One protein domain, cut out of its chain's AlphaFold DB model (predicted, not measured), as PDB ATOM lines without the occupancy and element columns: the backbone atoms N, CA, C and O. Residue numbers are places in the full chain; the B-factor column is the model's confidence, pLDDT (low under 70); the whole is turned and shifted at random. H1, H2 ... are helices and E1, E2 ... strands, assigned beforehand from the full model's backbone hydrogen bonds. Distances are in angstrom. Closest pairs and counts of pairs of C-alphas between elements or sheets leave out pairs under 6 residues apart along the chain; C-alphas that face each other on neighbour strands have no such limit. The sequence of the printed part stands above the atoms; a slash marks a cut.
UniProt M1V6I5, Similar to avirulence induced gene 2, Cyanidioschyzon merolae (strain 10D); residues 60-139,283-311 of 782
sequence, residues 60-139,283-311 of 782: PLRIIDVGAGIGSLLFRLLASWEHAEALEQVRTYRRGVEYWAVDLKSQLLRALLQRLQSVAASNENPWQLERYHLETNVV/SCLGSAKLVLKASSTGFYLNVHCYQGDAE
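AT A GLANCE: This is residues 60 to 139 and 283 to 311 of the 782 residues of the protein "Similar to avirulence induced gene 2" of Cyanidioschyzon merolae (strain 10D) (UniProt M1V6I5). A twisted sheet of five strands makes a wall, and the long helix H3 runs along one face of it, covering E5 and E4. The shorter H1 lies near H3 and only grazes the sheet, while the small H2 sits off at one end of the long axis, not on the sheet. The printed part has 109 residues, with three named helices and five named strands in the order E1 H1 H2 E2 H3 E3 E4 E5; the sheet runs E1 E2 E5 E4 E3 and is mixed. The class is mixed, helices and strands, and the whole is compact, with a radius of gyration of the C-alphas of 13.8 A and spans of 43 by 29 by 19 A.

HOW THE PARTS SIT: In the sheet, E5, residues 300 to 307, is antiparallel to E4, residues 283 to 292, at 164 degrees, with N 303 and O 288 2.8 A apart, within hydrogen-bond range; the two form a hairpin. On the other side of E5, E2, residues 97 to 103, is parallel to it at 19 degrees, with N 99 and O 302 at 2.8 A. The edge strand E1, residues 61 to 66, is parallel to E2 at 12 degrees, with N 65 and O 100 at 2.8 A. The other edge strand, E3, residues 127 to 134, is antiparallel to E4 at 165 degrees, with N 133 and O 287 at 2.8 A, and it bends by 67 degrees at residue 130. H3, residues 106 to 121, is on the sheet at a height of 8.5 A, over E5 and E4, and runs along the strands, at 18 degrees to E4 on the local plane. The closest C-alphas of H3 and E4 are those of Leu 113 and Ala 288, 7.1 A apart. Together H3 and the sheet make two layers, helix on one face of a sheet. E2, H3 and E3 form a split strand-helix-strand unit, two strands running the same way with E5 and E4 between them, and its crossover is right-handed. H1, residues 72 to 80, only grazes the sheet with residues 73 to 78. H1 and H2, residues 84 to 90, are close but not clearly touching, about perpendicular at 81 degrees, with the C-alphas of Ser 80 and Ala 86 closest at 7.0 A. E1, H1, H2 and E2 form a strand-helix-strand unit, parallel neighbour strands joined through helices, also with a right-handed crossover. In H1 and H3 every O i to N i+4 pair is within hydrogen-bond range; in H2 it is 1 of 3, beside 3 of 4 O i to N i+3 pairs.

IN THESE COORDINATES: E1 begins at C-alpha 61, (27.571, 23.584, -16.787). E4 is 28.1 A long, E5 23.0 A and H3 22.7 A from first to last C-alpha; E5 ends at C-alpha 307, (44.475, 30.978, -5.525).

THE WHOLE: The C-alphas of Glu 85 and Val 139, the two farthest apart, are 43.9 A from each other. Residues 140 to 282 are not printed, and C-alphas 139 and 283 are 11.6 A apart across this cut, which lies in the link from E3 to E4. Of the links that are printed whole, none is long. The mean pLDDT of the printed part is 80.2; it is under 70 at residues 84 to 92, 123, 136 to 139, 294 to 297 and 310 to 311.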
ATOM      1  N   PRO A  60      27.887  18.725 -16.199       85.44
ATOM      2  CA  PRO A  60      27.550  19.982 -15.550       85.44
ATOM      3  C   PRO A  60      27.880  21.176 -16.450       85.44
ATOM      4  O   PRO A  60      28.705  21.082 -17.364       85.44
ATOM      5  N   LEU A  61      27.225  22.301 -16.191       88.25
ATOM      6  CA  LEU A  61      27.571  23.584 -16.787       88.25
ATOM      7  C   LEU A  61      28.826  24.131 -16.098       88.25
ATOM      8  O   LEU A  61      28.878  24.167 -14.869       88.25
ATOM      9  N   ARG A  62      29.834  24.532 -16.876       90.50
ATOM     10  CA  ARG A  62      31.149  24.932 -16.356       90.50
ATOM     11  C   ARG A  62      31.340  26.445 -16.440       90.50
ATOM     12  O   ARG A  62      31.357  26.995 -17.541       90.50
ATOM     13  N   ILE A  63      31.505  27.096 -15.291       93.06
ATOM     14  CA  ILE A  63      31.637  28.554 -15.157       93.06
ATOM     15  C   ILE A  63      32.993  28.875 -14.531       93.06
ATOM     16  O   ILE A  63      33.275  28.401 -13.436       93.06
ATOM     17  N   ILE A  64      33.819  29.687 -15.187       90.19
ATOM     18  CA  ILE A  64      35.014  30.283 -14.572       90.19
ATOM     19  C   ILE A  64      34.726  31.744 -14.226       90.19
ATOM     20  O   ILE A  64      34.190  32.472 -15.054       90.19
ATOM     21  N   ASP A  65      35.084  32.160 -13.016       90.50
ATOM     22  CA  ASP A  65      34.945  33.520 -12.502       90.50
ATOM     23  C   ASP A  65      36.321  34.048 -12.097       90.50
ATOM     24  O   ASP A  65      36.939  33.573 -11.140       90.50
ATOM     25  N   VAL A  66      36.838  34.980 -12.895       85.12
ATOM     26  CA  VAL A  66      38.177  35.550 -12.746       85.12
ATOM     27  C   VAL A  66      38.088  36.829 -11.927       85.12
ATOM     28  O   VAL A  66      37.339  37.734 -12.283       85.12
ATOM     29  N   GLY A  67      38.888  36.943 -10.867       80.62
ATOM     30  CA  GLY A  67      38.770  38.046  -9.910       80.62
ATOM     31  C   GLY A  67      37.514  37.927  -9.048       80.62
ATOM     32  O   GLY A  67      36.907  38.942  -8.713       80.62
ATOM     33  N   ALA A  68      37.119  36.691  -8.718       86.06
ATOM     34  CA  ALA A  68      35.881  36.367  -8.005       86.06
ATOM     35  C   ALA A  68      35.728  37.098  -6.655       86.06
ATOM     36  O   ALA A  68      34.613  37.240  -6.145       86.06
ATOM     37  N   GLY A  69      36.832  37.555  -6.050       87.56
ATOM     38  CA  GLY A  69      36.826  38.298  -4.799       87.56
ATOM     39  C   GLY A  69      36.101  37.550  -3.680       87.56
ATOM     40  O   GLY A  69      36.351  36.371  -3.436       87.56
ATOM     41  N   ILE A  70      35.180  38.238  -3.000       89.75
ATOM     42  CA  ILE A  70      34.319  37.652  -1.956       89.75
ATOM     43  C   ILE A  70      33.113  36.874  -2.523       89.75
ATOM     44  O   ILE A  70      32.200  36.528  -1.773       89.75
ATOM     45  N   GLY A  71      33.071  36.630  -3.837       91.25
ATOM     46  CA  GLY A  71      32.029  35.874  -4.533       91.25
ATOM     47  C   GLY A  71      30.756  36.647  -4.859       91.25
ATOM     48  O   GLY A  71      29.722  36.016  -5.050       91.25
ATOM     49  N   SER A  72      30.773  37.980  -4.904       91.50
ATOM     50  CA  SER A  72      29.552  38.791  -5.063       91.50
ATOM     51  C   SER A  72      28.715  38.397  -6.290       91.50
ATOM     52  O   SER A  72      27.505  38.202  -6.188       91.50
ATOM     53  N   LEU A  73      29.354  38.155  -7.440       90.94
ATOM     54  CA  LEU A  73      28.674  37.669  -8.642       90.94
ATOM     55  C   LEU A  73      28.060  36.264  -8.468       90.94
ATOM     56  O   LEU A  73      26.952  36.017  -8.947       90.94
ATOM     57  N   LEU A  74      28.716  35.373  -7.716       93.31
ATOM     58  CA  LEU A  74      28.165  34.067  -7.338       93.31
ATOM     59  C   LEU A  74      26.935  34.209  -6.426       93.31
ATOM     60  O   LEU A  74      25.954  33.496  -6.619       93.31
ATOM     61  N   PHE A  75      26.944  35.137  -5.465       92.44
ATOM     62  CA  PHE A  75      25.783  35.375  -4.599       92.44
ATOM     63  C   PHE A  75      24.604  36.005  -5.351       92.44
ATOM     64  O   PHE A  75      23.460  35.644  -5.078       92.44
ATOM     65  N   ARG A  76      24.851  36.833  -6.375       91.75
ATOM     66  CA  ARG A  76      23.801  37.292  -7.307       91.75
ATOM     67  C   ARG A  76      23.201  36.145  -8.122       91.75
ATOM     68  O   ARG A  76      21.986  36.096  -8.306       91.75
ATOM     69  N   LEU A  77      24.029  35.200  -8.579       90.06
ATOM     70  CA  LEU A  77      23.553  33.981  -9.244       90.06
ATOM     71  C   LEU A  77      22.707  33.110  -8.305       90.06
ATOM     72  O   LEU A  77      21.624  32.683  -8.703       90.06
ATOM     73  N   LEU A  78      23.146  32.905  -7.060       88.62
ATOM     74  CA  LEU A  78      22.376  32.193  -6.034       88.62
ATOM     75  C   LEU A  78      21.009  32.855  -5.804       88.62
ATOM     76  O   LEU A  78      19.990  32.180  -5.933       88.62
ATOM     77  N   ALA A  79      20.971  34.175  -5.601       86.06
ATOM     78  CA  ALA A  79      19.725  34.928  -5.445       86.06
ATOM     79  C   ALA A  79      18.779  34.772  -6.657       86.06
ATOM     80  O   ALA A  79      17.577  34.556  -6.483       86.06
ATOM     81  N   SER A  80      19.314  34.771  -7.888       83.25
ATOM     82  CA  SER A  80      18.528  34.529  -9.116       83.25
ATOM     83  C   SER A  80      17.888  33.132  -9.192       83.25
ATOM     84  O   SER A  80      16.991  32.903 -10.002       83.25
ATOM     85  N   TRP A  81      18.311  32.195  -8.337       81.31
ATOM     86  CA  TRP A  81      17.774  30.835  -8.238       81.31
ATOM     87  C   TRP A  81      16.891  30.605  -6.999       81.31
ATOM     88  O   TRP A  81      16.320  29.522  -6.860       81.31
ATOM     89  N   GLU A  82      16.763  31.588  -6.102       75.19
ATOM     90  CA  GLU A  82      16.117  31.423  -4.788       75.19
ATOM     91  C   GLU A  82      14.661  31.914  -4.728       75.19
ATOM     92  O   GLU A  82      13.882  31.432  -3.903       75.19
ATOM     93  N   HIS A  83      14.261  32.853  -5.591       70.06
ATOM     94  CA  HIS A  83      12.912  33.431  -5.577       70.06
ATOM     95  C   HIS A  83      11.822  32.444  -6.039       70.06
ATOM     96  O   HIS A  83      12.070  31.549  -6.840       70.06
ATOM     97  N   ALA A  84      10.584  32.612  -5.559       54.97
ATOM     98  CA  ALA A  84       9.511  31.620  -5.724       54.97
ATOM     99  C   ALA A  84       9.195  31.253  -7.190       54.97
ATOM    100  O   ALA A  84       9.024  30.075  -7.496       54.97
ATOM    101  N   GLU A  85       9.181  32.233  -8.098       63.16
ATOM    102  CA  GLU A  85       9.001  32.011  -9.542       63.16
ATOM    103  C   GLU A  85      10.219  31.305 -10.166       63.16
ATOM    104  O   GLU A  85      10.077  30.413 -11.005       63.16
ATOM    105  N   ALA A  86      11.430  31.626  -9.697       63.28
ATOM    106  CA  ALA A  86      12.651  30.937 -10.102       63.28
ATOM    107  C   ALA A  86      12.683  29.483  -9.600       63.28
ATOM    108  O   ALA A  86      13.178  28.615 -10.310       63.28
ATOM    109  N   LEU A  87      12.102  29.160  -8.437       64.88
ATOM    110  CA  LEU A  87      12.034  27.779  -7.935       64.88
ATOM    111  C   LEU A  87      11.197  26.848  -8.830       64.88
ATOM    112  O   LEU A  87      11.473  25.646  -8.868       64.88
ATOM    113  N   GLU A  88      10.218  27.364  -9.579       67.62
ATOM    114  CA  GLU A  88       9.543  26.578 -10.623       67.62
ATOM    115  C   GLU A  88      10.483  26.298 -11.803       67.62
ATOM    116  O   GLU A  88      10.548  25.162 -12.279       67.62
ATOM    117  N   GLN A  89      11.301  27.277 -12.201       67.88
ATOM    118  CA  GLN A  89      12.342  27.099 -13.219       67.88
ATOM    119  C   GLN A  89      13.463  26.158 -12.743       67.88
ATOM    120  O   GLN A  89      13.911  25.303 -13.494       67.88
ATOM    121  N   VAL A  90      13.886  26.190 -11.475       68.25
ATOM    122  CA  VAL A  90      14.918  25.253 -10.990       68.25
ATOM    123  C   VAL A  90      14.423  23.794 -11.011       68.25
ATOM    124  O   VAL A  90      15.218  22.863 -11.164       68.25
ATOM    125  N   ARG A  91      13.105  23.546 -10.962       68.75
ATOM    126  CA  ARG A  91      12.535  22.203 -11.202       68.75
ATOM    127  C   ARG A  91      12.645  21.751 -12.661       68.75
ATOM    128  O   ARG A  91      12.571  20.544 -12.919       68.75
ATOM    129  N   THR A  92      12.844  22.655 -13.622       68.81
ATOM    130  CA  THR A  92      13.149  22.287 -15.016       68.81
ATOM    131  C   THR A  92      14.634  22.000 -15.230       68.81
ATOM    132  O   THR A  92      14.966  21.337 -16.209       68.81
ATOM    133  N   TYR A  93      15.524  22.375 -14.301       77.00
ATOM    134  CA  TYR A  93      16.958  22.109 -14.441       77.00
ATOM    135  C   TYR A  93      17.268  20.609 -14.491       77.00
ATOM    136  O   TYR A  93      16.677  19.788 -13.778       77.00
ATOM    137  N   ARG A  94      18.229  20.253 -15.346       73.19
ATOM    138  CA  ARG A  94      18.694  18.877 -15.594       73.19
ATOM    139  C   ARG A  94      20.202  18.711 -15.381       73.19
ATOM    140  O   ARG A  94      20.695  17.589 -15.322       73.19
ATOM    141  N   ARG A  95      20.935  19.821 -15.251       80.25
ATOM    142  CA  ARG A  95      22.400  19.881 -15.134       80.25
ATOM    143  C   ARG A  95      22.785  20.570 -13.826       80.25
ATOM    144  O   ARG A  95      22.131  21.529 -13.433       80.25
ATOM    145  N   GLY A  96      23.839  20.095 -13.162       85.56
ATOM    146  CA  GLY A  96      24.480  20.836 -12.066       85.56
ATOM    147  C   GLY A  96      25.445  21.900 -12.590       85.56
ATOM    148  O   GLY A  96      25.740  21.933 -13.786       85.56
ATOM    149  N   VAL A  97      25.964  22.738 -11.697       91.00
ATOM    150  CA  VAL A  97      26.995  23.743 -11.997       91.00
ATOM    151  C   VAL A  97      28.317  23.346 -11.345       91.00
ATOM    152  O   VAL A  97      28.351  22.978 -10.172       91.00
ATOM    153  N   GLU A  98      29.406  23.464 -12.099       92.00
ATOM    154  CA  GLU A  98      30.765  23.546 -11.562       92.00
ATOM    155  C   GLU A  98      31.245  24.995 -11.756       92.00
ATOM    156  O   GLU A  98      31.266  25.501 -12.882       92.00
ATOM    157  N   TYR A  99      31.583  25.669 -10.659       93.69
ATOM    158  CA  TYR A  99      31.972  27.076 -10.602       93.69
ATOM    159  C   TYR A  99      33.410  27.186 -10.101       93.69
ATOM    160  O   TYR A  99      33.721  26.725  -9.004       93.69
ATOM    161  N   TRP A 100      34.289  27.800 -10.884       91.69
ATOM    162  CA  TRP A 100      35.692  28.011 -10.546       91.69
ATOM    163  C   TRP A 100      35.919  29.479 -10.203       91.69
ATOM    164  O   TRP A 100      36.042  30.309 -11.099       91.69
ATOM    165  N   ALA A 101      35.977  29.783  -8.908       90.00
ATOM    166  CA  ALA A 101      36.353  31.093  -8.397       90.00
ATOM    167  C   ALA A 101      37.886  31.200  -8.373       90.00
ATOM    168  O   ALA A 101      38.548  30.470  -7.630       90.00
ATOM    169  N   VAL A 102      38.445  32.085  -9.197       84.88
ATOM    170  CA  VAL A 102      39.894  32.297  -9.331       84.88
ATOM    171  C   VAL A 102      40.233  33.711  -8.873       84.88
ATOM    172  O   VAL A 102      39.716  34.683  -9.424       84.88
ATOM    173  N   ASP A 103      41.113  33.844  -7.882       83.31
ATOM    174  CA  ASP A 103      41.596  35.143  -7.398       83.31
ATOM    175  C   ASP A 103      43.064  35.053  -6.950       83.31
ATOM    176  O   ASP A 103      43.553  33.996  -6.555       83.31
ATOM    177  N   LEU A 104      43.774  36.179  -6.978       77.44
ATOM    178  CA  LEU A 104      45.150  36.277  -6.490       77.44
ATOM    179  C   LEU A 104      45.220  36.227  -4.953       77.44
ATOM    180  O   LEU A 104      46.218  35.760  -4.398       77.44
ATOM    181  N   LYS A 105      44.190  36.729  -4.256       79.81
ATOM    182  CA  LYS A 105      44.189  36.914  -2.797       79.81
ATOM    183  C   LYS A 105      43.474  35.766  -2.080       79.81
ATOM    184  O   LYS A 105      42.249  35.656  -2.141       79.81
ATOM    185  N   SER A 106      44.224  34.966  -1.315       81.50
ATOM    186  CA  SER A 106      43.673  33.829  -0.554       81.50
ATOM    187  C   SER A 106      42.569  34.260   0.428       81.50
ATOM    188  O   SER A 106      41.531  33.606   0.529       81.50
ATOM    189  N   GLN A 107      42.750  35.411   1.087       83.81
ATOM    190  CA  GLN A 107      41.806  36.011   2.033       83.81
ATOM    191  C   GLN A 107      40.403  36.214   1.437       83.81
ATOM    192  O   GLN A 107      39.405  35.964   2.113       83.81
ATOM    193  N   LEU A 108      40.309  36.617   0.165       86.56
ATOM    194  CA  LEU A 108      39.028  36.870  -0.497       86.56
ATOM    195  C   LEU A 108      38.264  35.576  -0.770       86.56
ATOM    196  O   LEU A 108      37.082  35.469  -0.453       86.56
ATOM    197  N   LEU A 109      38.971  34.561  -1.263       86.62
ATOM    198  CA  LEU A 109      38.420  33.229  -1.497       86.62
ATOM    199  C   LEU A 109      38.052  32.517  -0.179       86.62
ATOM    200  O   LEU A 109      37.068  31.779  -0.128       86.62
ATOM    201  N   ARG A 110      38.787  32.775   0.916       87.25
ATOM    202  CA  ARG A 110      38.398  32.355   2.278       87.25
ATOM    203  C   ARG A 110      37.083  33.010   2.704       87.25
ATOM    204  O   ARG A 110      36.188  32.298   3.154       87.25
ATOM    205  N   ALA A 111      36.940  34.322   2.509       89.56
ATOM    206  CA  ALA A 111      35.702  35.044   2.800       89.56
ATOM    207  C   ALA A 111      34.525  34.538   1.941       89.56
ATOM    208  O   ALA A 111      33.442  34.308   2.472       89.56
ATOM    209  N   LEU A 112      34.738  34.262   0.648       92.00
ATOM    210  CA  LEU A 112      33.755  33.622  -0.238       92.00
ATOM    211  C   LEU A 112      33.267  32.287   0.349       92.00
ATOM    212  O   LEU A 112      32.064  32.089   0.529       92.00
ATOM    213  N   LEU A 113      34.188  31.382   0.696       89.69
ATOM    214  CA  LEU A 113      33.848  30.074   1.267       89.69
ATOM    215  C   LEU A 113      33.102  30.205   2.610       89.69
ATOM    216  O   LEU A 113      32.096  29.523   2.812       89.69
ATOM    217  N   GLN A 114      33.515  31.127   3.485       88.38
ATOM    218  CA  GLN A 114      32.813  31.440   4.738       88.38
ATOM    219  C   GLN A 114      31.394  31.983   4.491       88.38
ATOM    220  O   GLN A 114      30.444  31.549   5.146       88.38
ATOM    221  N   ARG A 115      31.202  32.875   3.507       91.44
ATOM    222  CA  ARG A 115      29.869  33.359   3.106       91.44
ATOM    223  C   ARG A 115      28.976  32.207   2.629       91.44
ATOM    224  O   ARG A 115      27.815  32.161   3.025       91.44
ATOM    225  N   LEU A 116      29.504  31.237   1.871       90.38
ATOM    226  CA  LEU A 116      28.744  30.042   1.458       90.38
ATOM    227  C   LEU A 116      28.321  29.173   2.657       90.38
ATOM    228  O   LEU A 116      27.210  28.639   2.653       90.38
ATOM    229  N   GLN A 117      29.154  29.059   3.702       86.50
ATOM    230  CA  GLN A 117      28.763  28.391   4.953       86.50
ATOM    231  C   GLN A 117      27.612  29.127   5.646       86.50
ATOM    232  O   GLN A 117      26.616  28.496   5.994       86.50
ATOM    233  N   SER A 118      27.716  30.450   5.805       87.06
ATOM    234  CA  SER A 118      26.673  31.287   6.418       87.06
ATOM    235  C   SER A 118      25.345  31.196   5.663       87.06
ATOM    236  O   SER A 118      24.289  31.019   6.269       87.06
ATOM    237  N   VAL A 119      25.404  31.237   4.330       82.12
ATOM    238  CA  VAL A 119      24.250  31.072   3.440       82.12
ATOM    239  C   VAL A 119      23.602  29.699   3.645       82.12
ATOM    240  O   VAL A 119      22.390  29.630   3.838       82.12
ATOM    241  N   ALA A 120      24.369  28.610   3.701       78.38
ATOM    242  CA  ALA A 120      23.820  27.269   3.929       78.38
ATOM    243  C   ALA A 120      23.337  26.999   5.369       78.38
ATOM    244  O   ALA A 120      22.481  26.134   5.574       78.38
ATOM    245  N   ALA A 121      23.880  27.716   6.358       80.56
ATOM    246  CA  ALA A 121      23.462  27.650   7.759       80.56
ATOM    247  C   ALA A 121      22.150  28.410   8.032       80.56
ATOM    248  O   ALA A 121      21.507  28.169   9.056       80.56
ATOM    249  N   SER A 122      21.729  29.303   7.128       81.12
ATOM    250  CA  SER A 122      20.442  29.994   7.235       81.12
ATOM    251  C   SER A 122      19.266  29.021   7.088       81.12
ATOM    252  O   SER A 122      19.156  28.277   6.109       81.12
ATOM    253  N   ASN A 123      18.341  29.065   8.052       69.38
ATOM    254  CA  ASN A 123      17.120  28.253   8.038       69.38
ATOM    255  C   ASN A 123      16.142  28.656   6.922       69.38
ATOM    256  O   ASN A 123      15.345  27.827   6.492       69.38
ATOM    257  N   GLU A 124      16.196  29.909   6.467       74.06
ATOM    258  CA  GLU A 124      15.273  30.469   5.467       74.06
ATOM    259  C   GLU A 124      15.744  30.223   4.026       74.06
ATOM    260  O   GLU A 124      14.968  30.355   3.083       74.06
ATOM    261  N   ASN A 125      17.002  29.814   3.844       77.44
ATOM    262  CA  ASN A 125      17.596  29.598   2.533       77.44
ATOM    263  C   ASN A 125      17.300  28.183   1.977       77.44
ATOM    264  O   ASN A 125      17.571  27.186   2.667       77.44
ATOM    265  N   PRO A 126      16.834  28.032   0.719       81.81
ATOM    266  CA  PRO A 126      16.680  26.726   0.082       81.81
ATOM    267  C   PRO A 126      17.992  25.961  -0.194       81.81
ATOM    268  O   PRO A 126      17.896  24.794  -0.558       81.81
ATOM    269  N   TRP A 127      19.201  26.504  -0.007       84.88
ATOM    270  CA  TRP A 127      20.451  25.734  -0.180       84.88
ATOM    271  C   TRP A 127      20.896  24.952   1.065       84.88
ATOM    272  O   TRP A 127      20.776  25.414   2.198       84.88
ATOM    273  N   GLN A 128      21.455  23.756   0.853       85.56
ATOM    274  CA  GLN A 128      22.122  22.918   1.852       85.56
ATOM    275  C   GLN A 128      23.581  22.676   1.451       85.56
ATOM    276  O   GLN A 128      23.861  22.326   0.308       85.56
ATOM    277  N   LEU A 129      24.507  22.796   2.403       85.25
ATOM    278  CA  LEU A 129      25.910  22.420   2.228       85.25
ATOM    279  C   LEU A 129      26.070  20.913   2.469       85.25
ATOM    280  O   LEU A 129      25.842  20.432   3.575       85.25
ATOM    281  N   GLU A 130      26.438  20.166   1.429       84.06
ATOM    282  CA  GLU A 130      26.724  18.725   1.528       84.06
ATOM    283  C   GLU A 130      28.206  18.430   1.756       84.06
ATOM    284  O   GLU A 130      28.561  17.408   2.341       84.06
ATOM    285  N   ARG A 131      29.086  19.294   1.243       80.94
ATOM    286  CA  ARG A 131      30.536  19.110   1.313       80.94
ATOM    287  C   ARG A 131      31.215  20.460   1.438       80.94
ATOM    288  O   ARG A 131      30.814  21.409   0.774       80.94
ATOM    289  N   TYR A 132      32.249  20.529   2.260       84.62
ATOM    290  CA  TYR A 132      33.049  21.731   2.447       84.62
ATOM    291  C   TYR A 132      34.482  21.338   2.783       84.62
ATOM    292  O   TYR A 132      34.702  20.429   3.585       84.62
ATOM    293  N   HIS A 133      35.440  22.011   2.160       81.88
ATOM    294  CA  HIS A 133      36.867  21.813   2.352       81.88
ATOM    295  C   HIS A 133      37.576  23.161   2.234       81.88
ATOM    296  O   HIS A 133      37.365  23.888   1.265       81.88
ATOM    297  N   LEU A 134      38.440  23.470   3.196       79.19
ATOM    298  CA  LEU A 134      39.289  24.654   3.196       79.19
ATOM    299  C   LEU A 134      40.688  24.237   3.651       79.19
ATOM    300  O   LEU A 134      40.829  23.626   4.709       79.19
ATOM    301  N   GLU A 135      41.711  24.568   2.868       73.69
ATOM    302  CA  GLU A 135      43.094  24.227   3.191       73.69
ATOM    303  C   GLU A 135      43.665  25.220   4.211       73.69
ATOM    304  O   GLU A 135      44.006  26.363   3.899       73.69
ATOM    305  N   THR A 136      43.776  24.772   5.463       57.56
ATOM    306  CA  THR A 136      44.248  25.584   6.600       57.56
ATOM    307  C   THR A 136      45.742  25.899   6.558       57.56
ATOM    308  O   THR A 136      46.192  26.782   7.279       57.56
ATOM    309  N   ASN A 137      46.511  25.181   5.735       49.06
ATOM    310  CA  ASN A 137      47.976  25.240   5.717       49.06
ATOM    311  C   ASN A 137      48.538  26.106   4.577       49.06
ATOM    312  O   ASN A 137      49.755  26.157   4.398       49.06
ATOM    313  N   VAL A 138      47.682  26.782   3.802       51.19
ATOM    314  CA  VAL A 138      48.140  27.760   2.808       51.19
ATOM    315  C   VAL A 138      48.659  28.989   3.552       51.19
ATOM    316  O   VAL A 138      47.875  29.792   4.071       51.19
ATOM    317  N   VAL A 139      49.987  29.091   3.627       43.31
ATOM    318  CA  VAL A 139      50.707  30.242   4.178       43.31
ATOM    319  C   VAL A 139      50.357  31.456   3.329       43.31
ATOM    320  O   VAL A 139      50.709  31.519   2.152       43.31
ATOM    321  N   SER A 283      47.164  27.209  -6.924       72.25
ATOM    322  CA  SER A 283      46.822  26.190  -5.927       72.25
ATOM    323  C   SER A 283      45.315  26.133  -5.683       72.25
ATOM    324  O   SER A 283      44.607  27.141  -5.727       72.25
ATOM    325  N   CYS A 284      44.801  24.932  -5.419       75.31
ATOM    326  CA  CYS A 284      43.465  24.783  -4.853       75.31
ATOM    327  C   CYS A 284      43.508  25.299  -3.410       75.31
ATOM    328  O   CYS A 284      44.358  24.872  -2.639       75.31
ATOM    329  N   LEU A 285      42.619  26.220  -3.046       78.69
ATOM    330  CA  LEU A 285      42.503  26.733  -1.677       78.69
ATOM    331  C   LEU A 285      41.379  26.028  -0.905       78.69
ATOM    332  O   LEU A 285      41.412  25.925   0.322       78.69
ATOM    333  N   GLY A 286      40.354  25.559  -1.616       79.38
ATOM    334  CA  GLY A 286      39.187  24.925  -1.019       79.38
ATOM    335  C   GLY A 286      38.076  24.651  -2.026       79.38
ATOM    336  O   GLY A 286      38.128  25.070  -3.182       79.38
ATOM    337  N   SER A 287      37.045  23.942  -1.579       82.00
ATOM    338  CA  SER A 287      35.828  23.708  -2.358       82.00
ATOM    339  C   SER A 287      34.599  23.552  -1.465       82.00
ATOM    340  O   SER A 287      34.686  23.119  -0.314       82.00
ATOM    341  N   ALA A 288      33.433  23.882  -2.008       78.44
ATOM    342  CA  ALA A 288      32.139  23.726  -1.361       78.44
ATOM    343  C   ALA A 288      31.137  23.096  -2.338       78.44
ATOM    344  O   ALA A 288      31.115  23.435  -3.517       78.44
ATOM    345  N   LYS A 289      30.280  22.196  -1.852       86.69
ATOM    346  CA  LYS A 289      29.152  21.642  -2.606       86.69
ATOM    347  C   LYS A 289      27.846  22.039  -1.943       86.69
ATOM    348  O   LYS A 289      27.530  21.557  -0.851       86.69
ATOM    349  N   LEU A 290      27.082  22.866  -2.643       82.75
ATOM    350  CA  LEU A 290      25.724  23.255  -2.300       82.75
ATOM    351  C   LEU A 290      24.721  22.433  -3.121       82.75
ATOM    352  O   LEU A 290      24.936  22.159  -4.302       82.75
ATOM    353  N   VAL A 291      23.613  22.040  -2.499       82.06
ATOM    354  CA  VAL A 291      22.484  21.340  -3.130       82.06
ATOM    355  C   VAL A 291      21.190  22.044  -2.748       82.06
ATOM    356  O   VAL A 291      21.004  22.427  -1.591       82.06
ATOM    357  N   LEU A 292      20.296  22.248  -3.714       78.69
ATOM    358  CA  LEU A 292      19.060  22.990  -3.484       78.69
ATOM    359  C   LEU A 292      17.977  22.080  -2.876       78.69
ATOM    360  O   LEU A 292      17.387  21.256  -3.575       78.69
ATOM    361  N   LYS A 293      17.663  22.280  -1.589       71.44
ATOM    362  CA  LYS A 293      16.643  21.556  -0.796       71.44
ATOM    363  C   LYS A 293      15.269  21.524  -1.481       71.44
ATOM    364  O   LYS A 293      14.533  20.553  -1.349       71.44
ATOM    365  N   ALA A 294      14.913  22.606  -2.179       63.72
ATOM    366  CA  ALA A 294      13.617  22.780  -2.839       63.72
ATOM    367  C   ALA A 294      13.502  22.058  -4.201       63.72
ATOM    368  O   ALA A 294      12.411  22.006  -4.776       63.72
ATOM    369  N   SER A 295      14.605  21.511  -4.728       63.59
ATOM    370  CA  SER A 295      14.625  20.838  -6.025       63.59
ATOM    371  C   SER A 295      14.376  19.335  -5.908       63.59
ATOM    372  O   SER A 295      15.146  18.600  -5.293       63.59
ATOM    373  N   SER A 296      13.353  18.846  -6.612       58.78
ATOM    374  CA  SER A 296      13.145  17.413  -6.850       58.78
ATOM    375  C   SER A 296      14.135  16.806  -7.856       58.78
ATOM    376  O   SER A 296      14.141  15.589  -8.032       58.78
ATOM    377  N   THR A 297      14.966  17.620  -8.519       62.41
ATOM    378  CA  THR A 297      15.941  17.174  -9.532       62.41
ATOM    379  C   THR A 297      17.333  16.915  -8.954       62.41
ATOM    380  O   THR A 297      18.193  16.387  -9.656       62.41
ATOM    381  N   GLY A 298      17.571  17.267  -7.683       71.06
ATOM    382  CA  GLY A 298      18.896  17.165  -7.062       71.06
ATOM    383  C   GLY A 298      19.906  18.174  -7.622       71.06
ATOM    384  O   GLY A 298      21.099  17.874  -7.693       71.06
ATOM    385  N   PHE A 299      19.428  19.349  -8.056       83.38
ATOM    386  CA  PHE A 299      20.278  20.429  -8.559       83.38
ATOM    387  C   PHE A 299      21.379  20.791  -7.553       83.38
ATOM    388  O   PHE A 299      21.118  20.986  -6.363       83.38
ATOM    389  N   TYR A 300      22.609  20.882  -8.056       86.88
ATOM    390  CA  TYR A 300      23.801  21.136  -7.262       86.88
ATOM    391  C   TYR A 300      24.676  22.218  -7.889       86.88
ATOM    392  O   TYR A 300      24.744  22.361  -9.112       86.88
ATOM    393  N   LEU A 301      25.400  22.911  -7.018       91.12
ATOM    394  CA  LEU A 301      26.456  23.856  -7.328       91.12
ATOM    395  C   LEU A 301      27.716  23.401  -6.585       91.12
ATOM    396  O   LEU A 301      27.762  23.406  -5.354       91.12
ATOM    397  N   ASN A 302      28.740  23.012  -7.334       91.25
ATOM    398  CA  ASN A 302      30.086  22.814  -6.816       91.25
ATOM    399  C   ASN A 302      30.878  24.104  -7.044       91.25
ATOM    400  O   ASN A 302      30.989  24.558  -8.179       91.25
ATOM    401  N   VAL A 303      31.435  24.676  -5.984       92.81
ATOM    402  CA  VAL A 303      32.306  25.852  -6.018       92.81
ATOM    403  C   VAL A 303      33.725  25.405  -5.695       92.81
ATOM    404  O   VAL A 303      33.962  24.812  -4.644       92.81
ATOM    405  N   HIS A 304      34.669  25.710  -6.575       90.38
ATOM    406  CA  HIS A 304      36.090  25.416  -6.422       90.38
ATOM    407  C   HIS A 304      36.850  26.738  -6.352       90.38
ATOM    408  O   HIS A 304      36.727  27.561  -7.257       90.38
ATOM    409  N   CYS A 305      37.609  26.957  -5.282       88.06
ATOM    410  CA  CYS A 305      38.366  28.186  -5.064       88.06
ATOM    411  C   CYS A 305      39.845  27.943  -5.354       88.06
ATOM    412  O   CYS A 305      40.477  27.113  -4.696       88.06
ATOM    413  N   TYR A 306      40.395  28.683  -6.312       84.69
ATOM    414  CA  TYR A 306      41.790  28.584  -6.726       84.69
ATOM    415  C   TYR A 306      42.515  29.903  -6.491       84.69
ATOM    416  O   TYR A 306      42.143  30.931  -7.058       84.69
ATOM    417  N   GLN A 307      43.569  29.853  -5.681       83.31
ATOM    418  CA  GLN A 307      44.475  30.978  -5.525       83.31
ATOM    419  C   GLN A 307      45.470  30.974  -6.686       83.31
ATOM    420  O   GLN A 307      46.207  30.005  -6.876       83.31
ATOM    421  N   GLY A 308      45.523  32.058  -7.454       72.88
ATOM    422  CA  GLY A 308      46.504  32.207  -8.521       72.88
ATOM    423  C   GLY A 308      46.138  33.252  -9.563       72.88
ATOM    424  O   GLY A 308      45.051  33.826  -9.565       72.88
ATOM    425  N   ASP A 309      47.081  33.494 -10.469       70.94
ATOM    426  CA  ASP A 309      46.831  34.283 -11.671       70.94
ATOM    427  C   ASP A 309      45.986  33.468 -12.666       70.94
ATOM    428  O   ASP A 309      46.150  32.250 -12.788       70.94
ATOM    429  N   ALA A 310      45.081  34.129 -13.386       68.50
ATOM    430  CA  ALA A 310      44.177  33.463 -14.314       68.50
ATOM    431  C   ALA A 310      44.914  32.852 -15.526       68.50
ATOM    432  O   ALA A 310      44.517  31.794 -16.013       68.50
ATOM    433  N   GLU A 311      46.024  33.454 -15.974       66.25
ATOM    434  CA  GLU A 311      46.881  32.890 -17.027       66.25
ATOM    435  C   GLU A 311      47.557  31.592 -16.550       66.25
ATOM    436  O   GLU A 311      47.579  30.586 -17.271       66.25
TER     437      GLU A 311